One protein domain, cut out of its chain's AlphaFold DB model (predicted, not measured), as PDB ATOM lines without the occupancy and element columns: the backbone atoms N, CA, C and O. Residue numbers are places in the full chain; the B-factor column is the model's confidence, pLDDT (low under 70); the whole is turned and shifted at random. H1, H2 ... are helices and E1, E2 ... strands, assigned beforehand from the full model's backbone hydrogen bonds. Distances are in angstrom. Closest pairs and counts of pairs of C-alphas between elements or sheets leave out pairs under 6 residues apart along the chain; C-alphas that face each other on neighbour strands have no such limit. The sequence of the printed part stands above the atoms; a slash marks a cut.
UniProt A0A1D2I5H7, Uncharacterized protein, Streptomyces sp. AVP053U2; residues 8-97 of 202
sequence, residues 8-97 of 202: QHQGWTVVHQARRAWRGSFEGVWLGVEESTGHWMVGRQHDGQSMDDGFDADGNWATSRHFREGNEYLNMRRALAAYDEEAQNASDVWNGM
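AT A GLANCE: This is residues 8 to 97 of the 202 residues of an uncharacterized protein of Streptomyces sp. AVP053U2 (UniProt A0A1D2I5H7). What shape? Helix H1 packs along one face of a twisted sheet, making two layers; residues 52 to 59 of the long E3 to E4 link loop off the other. Which parts? The 90 printed residues include E1, E2, E3, E4 and H1 in order, a mixed class. The sheet E1 E2 E3 E4 is a meander of successive antiparallel neighbours. The whole is compact, radius of gyration of the C-alphas 12.9 A, spanning 41 by 31 by 18 A.

IN THESE COORDINATES: Where are the strands? E1, residues 12 to 22, begins at C-alpha (21.364, -18.347, 40.668) and bends by 70 degrees at residue 15. E2 is 25 to 34, 29.6 A long, E3 39 to 44, E4 63 to 67. Where is H1? It is 72 to 89, ending at C-alpha (41.353, -8.704, 45.168).

HOW THE PARTS SIT: How do strands pair? In hairpin E2 and E3, N 32 and O 41 are within hydrogen-bond range, 2.9 A. How does H1 sit? It lies over E2 and E3, its height over the sheet 8.0 A; C-alphas 40 and 75, the closest of E3 and H1, are 5.6 A apart. Every O i to N i+4 pair in H1 is within range.

THE WHOLE: How large? The farthest C-alphas, Gly 24 and Gly 70, are 41.3 A apart. Any cut or doubt? The printed part has no cut; pLDDT is under 70 at residues 91, 92 and 96.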
ATOM      1  N   GLN A   8      21.532 -24.394  42.935       81.38
ATOM      2  CA  GLN A   8      20.774 -23.148  42.854       81.38
ATOM      3  C   GLN A   8      20.672 -22.479  44.223       81.38
ATOM      4  O   GLN A   8      20.384 -23.129  45.229       81.38
ATOM      5  N   HIS A   9      20.870 -21.166  44.251       79.00
ATOM      6  CA  HIS A   9      20.692 -20.346  45.434       79.00
ATOM      7  C   HIS A   9      20.200 -18.949  45.052       79.00
ATOM      8  O   HIS A   9      20.783 -18.300  44.191       79.00
ATOM      9  N   GLN A  10      19.099 -18.503  45.665       82.19
ATOM     10  CA  GLN A  10      18.453 -17.214  45.365       82.19
ATOM     11  C   GLN A  10      18.202 -16.972  43.859       82.19
ATOM     12  O   GLN A  10      18.321 -15.852  43.376       82.19
ATOM     13  N   GLY A  11      17.873 -18.031  43.108       85.25
ATOM     14  CA  GLY A  11      17.645 -17.967  41.655       85.25
ATOM     15  C   GLY A  11      18.898 -18.133  40.785       85.25
ATOM     16  O   GLY A  11      18.769 -18.250  39.571       85.25
ATOM     17  N   TRP A  12      20.091 -18.223  41.382       90.00
ATOM     18  CA  TRP A  12      21.364 -18.347  40.668       90.00
ATOM     19  C   TRP A  12      21.944 -19.753  40.774       90.00
ATOM     20  O   TRP A  12      22.067 -20.298  41.869       90.00
ATOM     21  N   THR A  13      22.377 -20.324  39.656       92.75
ATOM     22  CA  THR A  13      23.214 -21.525  39.632       92.75
ATOM     23  C   THR A  13      24.664 -21.126  39.906       92.75
ATOM     24  O   THR A  13      25.243 -20.339  39.156       92.75
ATOM     25  N   VAL A  14      25.290 -21.677  40.951       91.62
ATOM     26  CA  VAL A  14      26.723 -21.448  41.218       91.62
ATOM     27  C   VAL A  14      27.567 -22.264  40.237       91.62
ATOM     28  O   VAL A  14      27.634 -23.488  40.339       91.62
ATOM     29  N   VAL A  15      28.256 -21.598  39.311       93.69
ATOM     30  CA  VAL A  15      29.089 -22.231  38.272       93.69
ATOM     31  C   VAL A  15      30.484 -22.552  38.794       93.69
ATOM     32  O   VAL A  15      31.017 -23.634  38.559       93.69
ATOM     33  N   HIS A  16      31.082 -21.633  39.545       93.06
ATOM     34  CA  HIS A  16      32.383 -21.841  40.171       93.06
ATOM     35  C   HIS A  16      32.466 -21.064  41.479       93.06
ATOM     36  O   HIS A  16      31.822 -20.033  41.654       93.06
ATOM     37  N   GLN A  17      33.263 -21.561  42.415       90.75
ATOM     38  CA  GLN A  17      33.590 -20.833  43.630       90.75
ATOM     39  C   GLN A  17      34.965 -21.248  44.114       90.75
ATOM     40  O   GLN A  17      35.387 -22.391  43.911       90.75
ATOM     41  N   ALA A  18      35.613 -20.363  44.853       89.00
ATOM     42  CA  ALA A  18      36.724 -20.767  45.679       89.00
ATOM     43  C   ALA A  18      36.882 -19.886  46.893       89.00
ATOM     44  O   ALA A  18      36.454 -18.737  46.924       89.00
ATOM     45  N   ARG A  19      37.547 -20.478  47.873       88.06
ATOM     46  CA  ARG A  19      37.772 -19.914  49.184       88.06
ATOM     47  C   ARG A  19      39.132 -20.373  49.677       88.06
ATOM     48  O   ARG A  19      39.503 -21.519  49.416       88.06
ATOM     49  N   ARG A  20      39.883 -19.501  50.342       87.25
ATOM     50  CA  ARG A  20      41.208 -19.812  50.891       87.25
ATOM     51  C   ARG A  20      41.472 -19.047  52.175       87.25
ATOM     52  O   ARG A  20      40.883 -18.000  52.410       87.25
ATOM     53  N   ALA A  21      42.357 -19.604  52.998       86.94
ATOM     54  CA  ALA A  21      42.820 -18.952  54.210       86.94
ATOM     55  C   ALA A  21      43.708 -17.752  53.855       86.94
ATOM     56  O   ALA A  21      44.655 -17.894  53.081       86.94
ATOM     57  N   TRP A  22      43.431 -16.604  54.460       84.06
ATOM     58  CA  TRP A  22      44.188 -15.374  54.303       84.06
ATOM     59  C   TRP A  22      44.181 -14.567  55.603       84.06
ATOM     60  O   TRP A  22      43.134 -14.316  56.180       84.06
ATOM     61  N   ARG A  23      45.363 -14.166  56.090       83.38
ATOM     62  CA  ARG A  23      45.542 -13.278  57.267       83.38
ATOM     63  C   ARG A  23      44.668 -13.604  58.498       83.38
ATOM     64  O   ARG A  23      44.269 -12.705  59.230       83.38
ATOM     65  N   GLY A  24      44.434 -14.887  58.774       84.62
ATOM     66  CA  GLY A  24      43.660 -15.326  59.944       84.62
ATOM     67  C   GLY A  24      42.145 -15.406  59.726       84.62
ATOM     68  O   GLY A  24      41.421 -15.672  60.681       84.62
ATOM     69  N   SER A  25      41.669 -15.226  58.494       89.12
ATOM     70  CA  SER A  25      40.305 -15.531  58.058       89.12
ATOM     71  C   SER A  25      40.327 -16.422  56.810       89.12
ATOM     72  O   SER A  25      41.385 -16.822  56.321       89.12
ATOM     73  N   PHE A  26      39.150 -16.778  56.308       88.88
ATOM     74  CA  PHE A  26      38.952 -17.349  54.984       88.88
ATOM     75  C   PHE A  26      38.203 -16.347  54.113       88.88
ATOM     76  O   PHE A  26      37.116 -15.909  54.483       88.88
ATOM     77  N   GLU A  27      38.756 -16.043  52.943       89.69
ATOM     78  CA  GLU A  27      38.143 -15.183  51.929       89.69
ATOM     79  C   GLU A  27      37.788 -16.013  50.697       89.69
ATOM     80  O   GLU A  27      38.417 -17.039  50.419       89.69
ATOM     81  N   GLY A  28      36.778 -15.591  49.936       90.19
ATOM     82  CA  GLY A  28      36.374 -16.326  48.746       90.19
ATOM     83  C   GLY A  28      35.545 -15.528  47.758       90.19
ATOM     84  O   GLY A  28      34.998 -14.470  48.061       90.19
ATOM     85  N   VAL A  29      35.440 -16.079  46.557       92.44
ATOM     86  CA  VAL A  29      34.682 -15.524  45.437       92.44
ATOM     87  C   VAL A  29      33.883 -16.622  44.761       92.44
ATOM     88  O   VAL A  29      34.286 -17.790  44.729       92.44
ATOM     89  N   TRP A  30      32.768 -16.252  44.152       92.25
ATOM     90  CA  TRP A  30      31.937 -17.171  43.390       92.25
ATOM     91  C   TRP A  30      31.395 -16.520  42.117       92.25
ATOM     92  O   TRP A  30      31.257 -15.302  42.035       92.25
ATOM     93  N   LEU A  31      31.114 -17.360  41.129       95.00
ATOM     94  CA  LEU A  31      30.568 -17.021  39.822       95.00
ATOM     95  C   LEU A  31      29.267 -17.801  39.642       95.00
ATOM     96  O   LEU A  31      29.235 -19.012  39.890       95.00
ATOM     97  N   GLY A  32      28.211 -17.131  39.192       95.06
ATOM     98  CA  GLY A  32      26.927 -17.770  38.939       95.06
ATOM     99  C   GLY A  32      26.157 -17.178  37.771       95.06
ATOM    100  O   GLY A  32      26.499 -16.117  37.246       95.06
ATOM    101  N   VAL A  33      25.112 -17.903  37.384       95.81
ATOM    102  CA  VAL A  33      24.242 -17.604  36.243       95.81
ATOM    103  C   VAL A  33      22.776 -17.776  36.632       95.81
ATOM    104  O   VAL A  33      22.424 -18.680  37.389       95.81
ATOM    105  N   GLU A  34      21.920 -16.892  36.135       94.50
ATOM    106  CA  GLU A  34      20.466 -17.019  36.203       94.50
ATOM    107  C   GLU A  34      19.994 -17.639  34.881       94.50
ATOM    108  O   GLU A  34      19.928 -16.973  33.848       94.50
ATOM    109  N   GLU A  35      19.708 -18.944  34.895       90.25
ATOM    110  CA  GLU A  35      19.475 -19.741  33.675       90.25
ATOM    111  C   GLU A  35      18.334 -19.218  32.798       90.25
ATOM    112  O   GLU A  35      18.375 -19.346  31.577       90.25
ATOM    113  N   SER A  36      17.295 -18.656  33.421       89.62
ATOM    114  CA  SER A  36      16.081 -18.196  32.740       89.62
ATOM    115  C   SER A  36      16.292 -16.924  31.922       89.62
ATOM    116  O   SER A  36      15.517 -16.655  31.007       89.62
ATOM    117  N   THR A  37      17.309 -16.135  32.259       90.31
ATOM    118  CA  THR A  37      17.569 -14.817  31.667       90.31
ATOM    119  C   THR A  37      18.915 -14.749  30.952       90.31
ATOM    120  O   THR A  37      19.138 -13.831  30.165       90.31
ATOM    121  N   GLY A  38      19.827 -15.687  31.225       90.62
ATOM    122  CA  GLY A  38      21.211 -15.605  30.761       90.62
ATOM    123  C   GLY A  38      21.984 -14.452  31.412       90.62
ATOM    124  O   GLY A  38      22.981 -13.967  30.869       90.62
ATOM    125  N   HIS A  39      21.517 -13.965  32.564       95.94
ATOM    126  CA  HIS A  39      22.268 -13.015  33.372       95.94
ATOM    127  C   HIS A  39      23.376 -13.732  34.129       95.94
ATOM    128  O   HIS A  39      23.217 -14.868  34.573       95.94
ATOM    129  N   TRP A  40      24.485 -13.034  34.334       96.62
ATOM    130  CA  TRP A  40      25.620 -13.557  35.082       96.62
ATOM    131  C   TRP A  40      25.951 -12.653  36.253       96.62
ATOM    132  O   TRP A  40      25.688 -11.449  36.235       96.62
ATOM    133  N   MET A  41      26.565 -13.229  37.274       95.31
ATOM    134  CA  MET A  41      27.034 -12.472  38.418       95.31
ATOM    135  C   MET A  41      28.304 -13.054  39.009       95.31
ATOM    136  O   MET A  41      28.564 -14.254  38.946       95.31
ATOM    137  N   VAL A  42      29.062 -12.171  39.641       94.50
ATOM    138  CA  VAL A  42      30.171 -12.521  40.522       94.50
ATOM    139  C   VAL A  42      29.862 -11.992  41.912       94.50
ATOM    140  O   VAL A  42      29.275 -10.914  42.044       94.50
ATOM    141  N   GLY A  43      30.266 -12.719  42.948       91.38
ATOM    142  CA  GLY A  43      30.179 -12.222  44.313       91.38
ATOM    143  C   GLY A  43      31.364 -12.584  45.193       91.38
ATOM    144  O   GLY A  43      32.075 -13.564  44.958       91.38
ATOM    145  N   ARG A  44      31.543 -11.778  46.239       91.31
ATOM    146  CA  ARG A  44      32.455 -12.034  47.354       91.31
ATOM    147  C   ARG A  44      31.736 -12.810  48.431       91.31
ATOM    148  O   ARG A  44      30.664 -12.414  48.870       91.31
ATOM    149  N   GLN A  45      32.338 -13.900  48.870       91.38
ATOM    150  CA  GLN A  45      31.905 -14.597  50.073       91.38
ATOM    151  C   GLN A  45      32.236 -13.755  51.310       91.38
ATOM    152  O   GLN A  45      33.160 -12.945  51.273       91.38
ATOM    153  N   HIS A  46      31.502 -13.951  52.403       90.50
ATOM    154  CA  HIS A  46      31.853 -13.351  53.687       90.50
ATOM    155  C   HIS A  46      33.198 -13.881  54.186       90.50
ATOM    156  O   HIS A  46      33.517 -15.065  54.020       90.50
ATOM    157  N   ASP A  47      33.961 -13.017  54.844       90.12
ATOM    158  CA  ASP A  47      35.136 -13.430  55.600       90.12
ATOM    159  C   ASP A  47      34.692 -14.329  56.753       90.12
ATOM    160  O   ASP A  47      33.725 -14.033  57.458       90.12
ATOM    161  N   GLY A  48      35.387 -15.445  56.942       88.06
ATOM    162  CA  GLY A  48      34.994 -16.426  57.950       88.06
ATOM    163  C   GLY A  48      36.163 -17.185  58.548       88.06
ATOM    164  O   GLY A  48      37.321 -16.808  58.394       88.06
ATOM    165  N   GLN A  49      35.849 -18.246  59.278       89.75
ATOM    166  CA  GLN A  49      36.803 -19.061  60.028       89.75
ATOM    167  C   GLN A  49      37.064 -20.416  59.359       89.75
ATOM    168  O   GLN A  49      37.907 -21.182  59.825       89.75
ATOM    169  N   SER A  50      36.354 -20.738  58.276       87.75
ATOM    170  CA  SER A  50      36.432 -22.044  57.628       87.75
ATOM    171  C   SER A  50      36.191 -21.983  56.121       87.75
ATOM    172  O   SER A  50      35.818 -20.964  55.549       87.75
ATOM    173  N   MET A  51      36.355 -23.125  55.455       84.69
ATOM    174  CA  MET A  51      36.003 -23.286  54.042       84.69
ATOM    175  C   MET A  51      34.486 -23.268  53.785       84.69
ATOM    176  O   MET A  51      34.069 -23.172  52.629       84.69
ATOM    177  N   ASP A  52      33.671 -23.363  54.839       86.00
ATOM    178  CA  ASP A  52      32.245 -23.661  54.735       86.00
ATOM    179  C   ASP A  52      31.342 -22.571  55.330       86.00
ATOM    180  O   ASP A  52      30.142 -22.782  55.479       86.00
ATOM    181  N   ASP A  53      31.876 -21.397  55.664       87.00
ATOM    182  CA  ASP A  53      31.136 -20.257  56.228       87.00
ATOM    183  C   ASP A  53      31.122 -19.015  55.328       87.00
ATOM    184  O   ASP A  53      30.733 -17.939  55.763       87.00
ATOM    185  N   GLY A  54      31.485 -19.173  54.051       85.25
ATOM    186  CA  GLY A  54      31.508 -18.069  53.087       85.25
ATOM    187  C   GLY A  54      30.135 -17.511  52.705       85.25
ATOM    188  O   GLY A  54      30.053 -16.400  52.186       85.25
ATOM    189  N   PHE A  55      29.071 -18.266  52.970       87.44
ATOM    190  CA  PHE A  55      27.692 -17.799  52.880       87.44
ATOM    191  C   PHE A  55      27.076 -17.772  54.280       87.44
ATOM    192  O   PHE A  55      27.328 -18.699  55.068       87.44
ATOM    193  N   ASP A  56      26.293 -16.734  54.582       85.94
ATOM    194  CA  ASP A  56      25.635 -16.585  55.883       85.94
ATOM    195  C   ASP A  56      24.540 -17.654  56.108       85.94
ATOM    196  O   ASP A  56      24.407 -18.612  55.340       85.94
ATOM    197  N   ALA A  57      23.789 -17.549  57.208       83.56
ATOM    198  CA  ALA A  57      22.748 -18.526  57.544       83.56
ATOM    199  C   ALA A  57      21.602 -18.573  56.516       83.56
ATOM    200  O   ALA A  57      21.015 -19.636  56.314       83.56
ATOM    201  N   ASP A  58      21.335 -17.453  55.844       83.69
ATOM    202  CA  ASP A  58      20.333 -17.320  54.784       83.69
ATOM    203  C   ASP A  58      20.940 -17.588  53.388       83.69
ATOM    204  O   ASP A  58      20.239 -17.606  52.372       83.69
ATOM    205  N   GLY A  59      22.251 -17.844  53.343       82.00
ATOM    206  CA  GLY A  59      23.048 -18.102  52.153       82.00
ATOM    207  C   GLY A  59      23.517 -16.840  51.419       82.00
ATOM    208  O   GLY A  59      24.081 -16.943  50.328       82.00
ATOM    209  N   ASN A  60      23.351 -15.656  52.009       87.31
ATOM    210  CA  ASN A  60      23.836 -14.419  51.413       87.31
ATOM    211  C   ASN A  60      25.365 -14.379  51.363       87.31
ATOM    212  O   ASN A  60      26.085 -15.083  52.079       87.31
ATOM    213  N   TRP A  61      25.844 -13.515  50.484       89.62
ATOM    214  CA  TRP A  61      27.246 -13.225  50.235       89.62
ATOM    215  C   TRP A  61      27.522 -11.748  50.549       89.62
ATOM    216  O   TRP A  61      26.604 -10.931  50.616       89.62
ATOM    217  N   ALA A  62      28.793 -11.381  50.700       89.38
ATOM    218  CA  ALA A  62      29.181 -10.045  51.143       89.38
ATOM    219  C   ALA A  62      28.861  -8.956  50.109       89.38
ATOM    220  O   ALA A  62      28.263  -7.934  50.438       89.38
ATOM    221  N   THR A  63      29.264  -9.161  48.854       90.50
ATOM    222  CA  THR A  63      29.014  -8.218  47.754       90.50
ATOM    223  C   THR A  63      28.802  -8.959  46.442       90.50
ATOM    224  O   THR A  63      29.223 -10.106  46.293       90.50
ATOM    225  N   SER A  64      28.152  -8.311  45.472       92.88
ATOM    226  CA  SER A  64      28.003  -8.865  44.124       92.88
ATOM    227  C   SER A  64      27.953  -7.813  43.031       92.88
ATOM    228  O   SER A  64      27.413  -6.726  43.237       92.88
ATOM    229  N   ARG A  65      28.416  -8.199  41.842       95.25
ATOM    230  CA  ARG A  65      28.269  -7.461  40.584       95.25
ATOM    231  C   ARG A  65      27.412  -8.279  39.624       95.25
ATOM    232  O   ARG A  65      27.629  -9.480  39.472       95.25
ATOM    233  N   HIS A  66      26.448  -7.619  38.989       95.75
ATOM    234  CA  HIS A  66      25.450  -8.236  38.108       95.75
ATOM    235  C   HIS A  66      25.669  -7.780  36.665       95.75
ATOM    236  O   HIS A  66      25.879  -6.593  36.418       95.75
ATOM    237  N   PHE A  67      25.561  -8.710  35.722       96.56
ATOM    238  CA  PHE A  67      25.684  -8.484  34.284       96.56
ATOM    239  C   PHE A  67      24.389  -8.940  33.616       96.56
ATOM    240  O   PHE A  67      24.106 -10.138  33.547       96.56
ATOM    241  N   ARG A  68      23.570  -7.962  33.210       95.25
ATOM    242  CA  ARG A  68      22.178  -8.154  32.770       95.25
ATOM    243  C   ARG A  68      21.879  -7.525  31.410       95.25
ATOM    244  O   ARG A  68      20.791  -7.007  31.177       95.25
ATOM    245  N   GLU A  69      22.873  -7.476  30.535       90.31
ATOM    246  CA  GLU A  69      22.656  -7.000  29.171       90.31
ATOM    247  C   GLU A  69      21.884  -8.056  28.369       90.31
ATOM    248  O   GLU A  69      21.892  -9.235  28.717       90.31
ATOM    249  N   GLY A  70      21.239  -7.655  27.270       86.25
ATOM    250  CA  GLY A  70      20.445  -8.559  26.420       86.25
ATOM    251  C   GLY A  70      21.258  -9.599  25.635       86.25
ATOM    252  O   GLY A  70      20.733 -10.187  24.697       86.25
ATOM    253  N   ASN A  71      22.532  -9.793  25.978       86.62
ATOM    254  CA  ASN A  71      23.459 -10.712  25.335       86.62
ATOM    255  C   ASN A  71      24.119 -11.591  26.408       86.62
ATOM    256  O   ASN A  71      25.002 -11.147  27.145       86.62
ATOM    257  N   GLU A  72      23.676 -12.846  26.494       89.81
ATOM    258  CA  GLU A  72      24.155 -13.810  27.490       89.81
ATOM    259  C   GLU A  72      25.663 -14.070  27.368       89.81
ATOM    260  O   GLU A  72      26.367 -14.148  28.378       89.81
ATOM    261  N   TYR A  73      26.180 -14.156  26.140       88.44
ATOM    262  CA  TYR A  73      27.604 -14.375  25.898       88.44
ATOM    263  C   TYR A  73      28.453 -13.227  26.462       88.44
ATOM    264  O   TYR A  73      29.458 -13.450  27.148       88.44
ATOM    265  N   LEU A  74      28.022 -11.987  26.228       89.00
ATOM    266  CA  LEU A  74      28.692 -10.803  26.749       89.00
ATOM    267  C   LEU A  74      28.601 -10.723  28.279       89.00
ATOM    268  O   LEU A  74      29.600 -10.395  28.927       89.00
ATOM    269  N   ASN A  75      27.448 -11.074  28.860       93.31
ATOM    270  CA  ASN A  75      27.281 -11.162  30.313       93.31
ATOM    271  C   ASN A  75      28.274 -12.157  30.922       93.31
ATOM    272  O   ASN A  75      28.994 -11.798  31.854       93.31
ATOM    273  N   MET A  76      28.371 -13.365  30.358       93.62
ATOM    274  CA  MET A  76      29.317 -14.394  30.794       93.62
ATOM    275  C   MET A  76      30.761 -13.893  30.731       93.62
ATOM    276  O   MET A  76      31.504 -14.017  31.705       93.62
ATOM    277  N   ARG A  77      31.174 -13.300  29.603       90.38
ATOM    278  CA  ARG A  77      32.545 -12.796  29.433       90.38
ATOM    279  C   ARG A  77      32.900 -11.708  30.437       90.38
ATOM    280  O   ARG A  77      33.988 -11.733  31.007       90.38
ATOM    281  N   ARG A  78      31.995 -10.754  30.659       92.31
ATOM    282  CA  ARG A  78      32.210  -9.679  31.633       92.31
ATOM    283  C   ARG A  78      32.206 -10.201  33.065       92.31
ATOM    284  O   ARG A  78      33.024  -9.754  33.862       92.31
ATOM    285  N   ALA A  79      31.349 -11.173  33.370       94.25
ATOM    286  CA  ALA A  79      31.339 -11.835  34.666       94.25
ATOM    287  C   ALA A  79      32.633 -12.611  34.923       94.25
ATOM    288  O   ALA A  79      33.174 -12.503  36.014       94.25
ATOM    289  N   LEU A  80      33.176 -13.320  33.927       91.44
ATOM    290  CA  LEU A  80      34.476 -13.990  34.032       91.44
ATOM    291  C   LEU A  80      35.627 -13.000  34.248       91.44
ATOM    292  O   LEU A  80      36.459 -13.230  35.121       91.44
ATOM    293  N   ALA A  81      35.654 -11.887  33.511       89.38
ATOM    294  CA  ALA A  81      36.663 -10.845  33.706       89.38
ATOM    295  C   ALA A  81      36.577 -10.220  35.110       89.38
ATOM    296  O   ALA A  81      37.587 -10.075  35.794       89.38
ATOM    297  N   ALA A  82      35.365  -9.911  35.578       91.69
ATOM    298  CA  ALA A  82      35.149  -9.417  36.933       91.69
ATOM    299  C   ALA A  82      35.439 -10.485  37.999       91.69
ATOM    300  O   ALA A  82      35.836 -10.146  39.104       91.69
ATOM    301  N   TYR A  83      35.266 -11.770  37.689       91.88
ATOM    302  CA  TYR A  83      35.617 -12.865  38.587       91.88
ATOM    303  C   TYR A  83      37.118 -13.012  38.773       91.88
ATOM    304  O   TYR A  83      37.564 -13.275  39.888       91.88
ATOM    305  N   ASP A  84      37.893 -12.796  37.713       88.06
ATOM    306  CA  ASP A  84      39.345 -12.722  37.809       88.06
ATOM    307  C   ASP A  84      39.786 -11.515  38.652       88.06
ATOM    308  O   ASP A  84      40.563 -11.675  39.590       88.06
ATOM    309  N   GLU A  85      39.203 -10.337  38.411       87.75
ATOM    310  CA  GLU A  85      39.444  -9.126  39.211       87.75
ATOM    311  C   GLU A  85      39.107  -9.343  40.699       87.75
ATOM    312  O   GLU A  85      39.917  -9.065  41.585       87.75
ATOM    313  N   GLU A  86      37.927  -9.895  40.997       88.69
ATOM    314  CA  GLU A  86      37.516 -10.213  42.365       88.69
ATOM    315  C   GLU A  86      38.439 -11.254  43.000       88.69
ATOM    316  O   GLU A  86      38.803 -11.109  44.164       88.69
ATOM    317  N   ALA A  87      38.861 -12.281  42.262       86.12
ATOM    318  CA  ALA A  87      39.791 -13.283  42.768       86.12
ATOM    319  C   ALA A  87      41.170 -12.693  43.084       86.12
ATOM    320  O   ALA A  87      41.778 -13.094  44.071       86.12
ATOM    321  N   GLN A  88      41.664 -11.745  42.282       83.50
ATOM    322  CA  GLN A  88      42.921 -11.038  42.552       83.50
ATOM    323  C   GLN A  88      42.808 -10.150  43.798       83.50
ATOM    324  O   GLN A  88      43.729 -10.092  44.610       83.50
ATOM    325  N   ASN A  89      41.650  -9.511  43.986       81.50
ATOM    326  CA  ASN A  89      41.353  -8.704  45.168       81.50
ATOM    327  C   ASN A  89      41.043  -9.559  46.416       81.50
ATOM    328  O   ASN A  89      41.081  -9.053  47.537       81.50
ATOM    329  N   ALA A  90      40.642 -10.827  46.247       72.81
ATOM    330  CA  ALA A  90      40.395 -11.811  47.310       72.81
ATOM    331  C   ALA A  90      41.692 -12.555  47.577       72.81
ATOM    332  O   ALA A  90      42.027 -13.538  46.915       72.81
ATOM    333  N   SER A  91      42.458 -12.011  48.507       56.97
ATOM    334  CA  SER A  91      43.876 -12.295  48.635       56.97
ATOM    335  C   SER A  91      44.185 -13.803  48.668       56.97
ATOM    336  O   SER A  91      43.648 -14.552  49.481       56.97
ATOM    337  N   ASP A  92      45.072 -14.233  47.765       63.50
ATOM    338  CA  ASP A  92      45.561 -15.612  47.568       63.50
ATOM    339  C   ASP A  92      44.561 -16.655  47.026       63.50
ATOM    340  O   ASP A  92      44.930 -17.824  46.824       63.50
ATOM    341  N   VAL A  93      43.313 -16.267  46.722       70.25
ATOM    342  CA  VAL A  93      42.387 -17.119  45.949       70.25
ATOM    343  C   VAL A  93      42.905 -17.287  44.521       70.25
ATOM    344  O   VAL A  93      42.975 -18.413  44.005       70.25
ATOM    345  N   TRP A  94      43.341 -16.179  43.922       72.31
ATOM    346  CA  TRP A  94      44.008 -16.175  42.631       72.31
ATOM    347  C   TRP A  94      45.368 -16.880  42.706       72.31
ATOM    348  O   TRP A  94      46.233 -16.545  43.509       72.31
ATOM    349  N   ASN A  95      45.556 -17.896  41.867       73.12
ATOM    350  CA  ASN A  95      46.802 -18.647  41.732       73.12
ATOM    351  C   ASN A  95      47.015 -19.025  40.261       73.12
ATOM    352  O   ASN A  95      46.093 -18.911  39.459       73.12
ATOM    353  N   GLY A  96      48.192 -19.544  39.904       62.44
ATOM    354  CA  GLY A  96      48.518 -19.858  38.504       62.44
ATOM    355  C   GLY A  96      47.570 -20.843  37.796       62.44
ATOM    356  O   GLY A  96      47.521 -20.850  36.573       62.44
ATOM    357  N   MET A  97      46.791 -21.650  38.529       75.00
ATOM    358  CA  MET A  97      45.786 -22.568  37.963       75.00
ATOM    359  C   MET A  97      44.352 -22.018  38.013       75.00
ATOM    360  O   MET A  97      43.420 -22.694  37.574       75.00
TER     361      MET A  97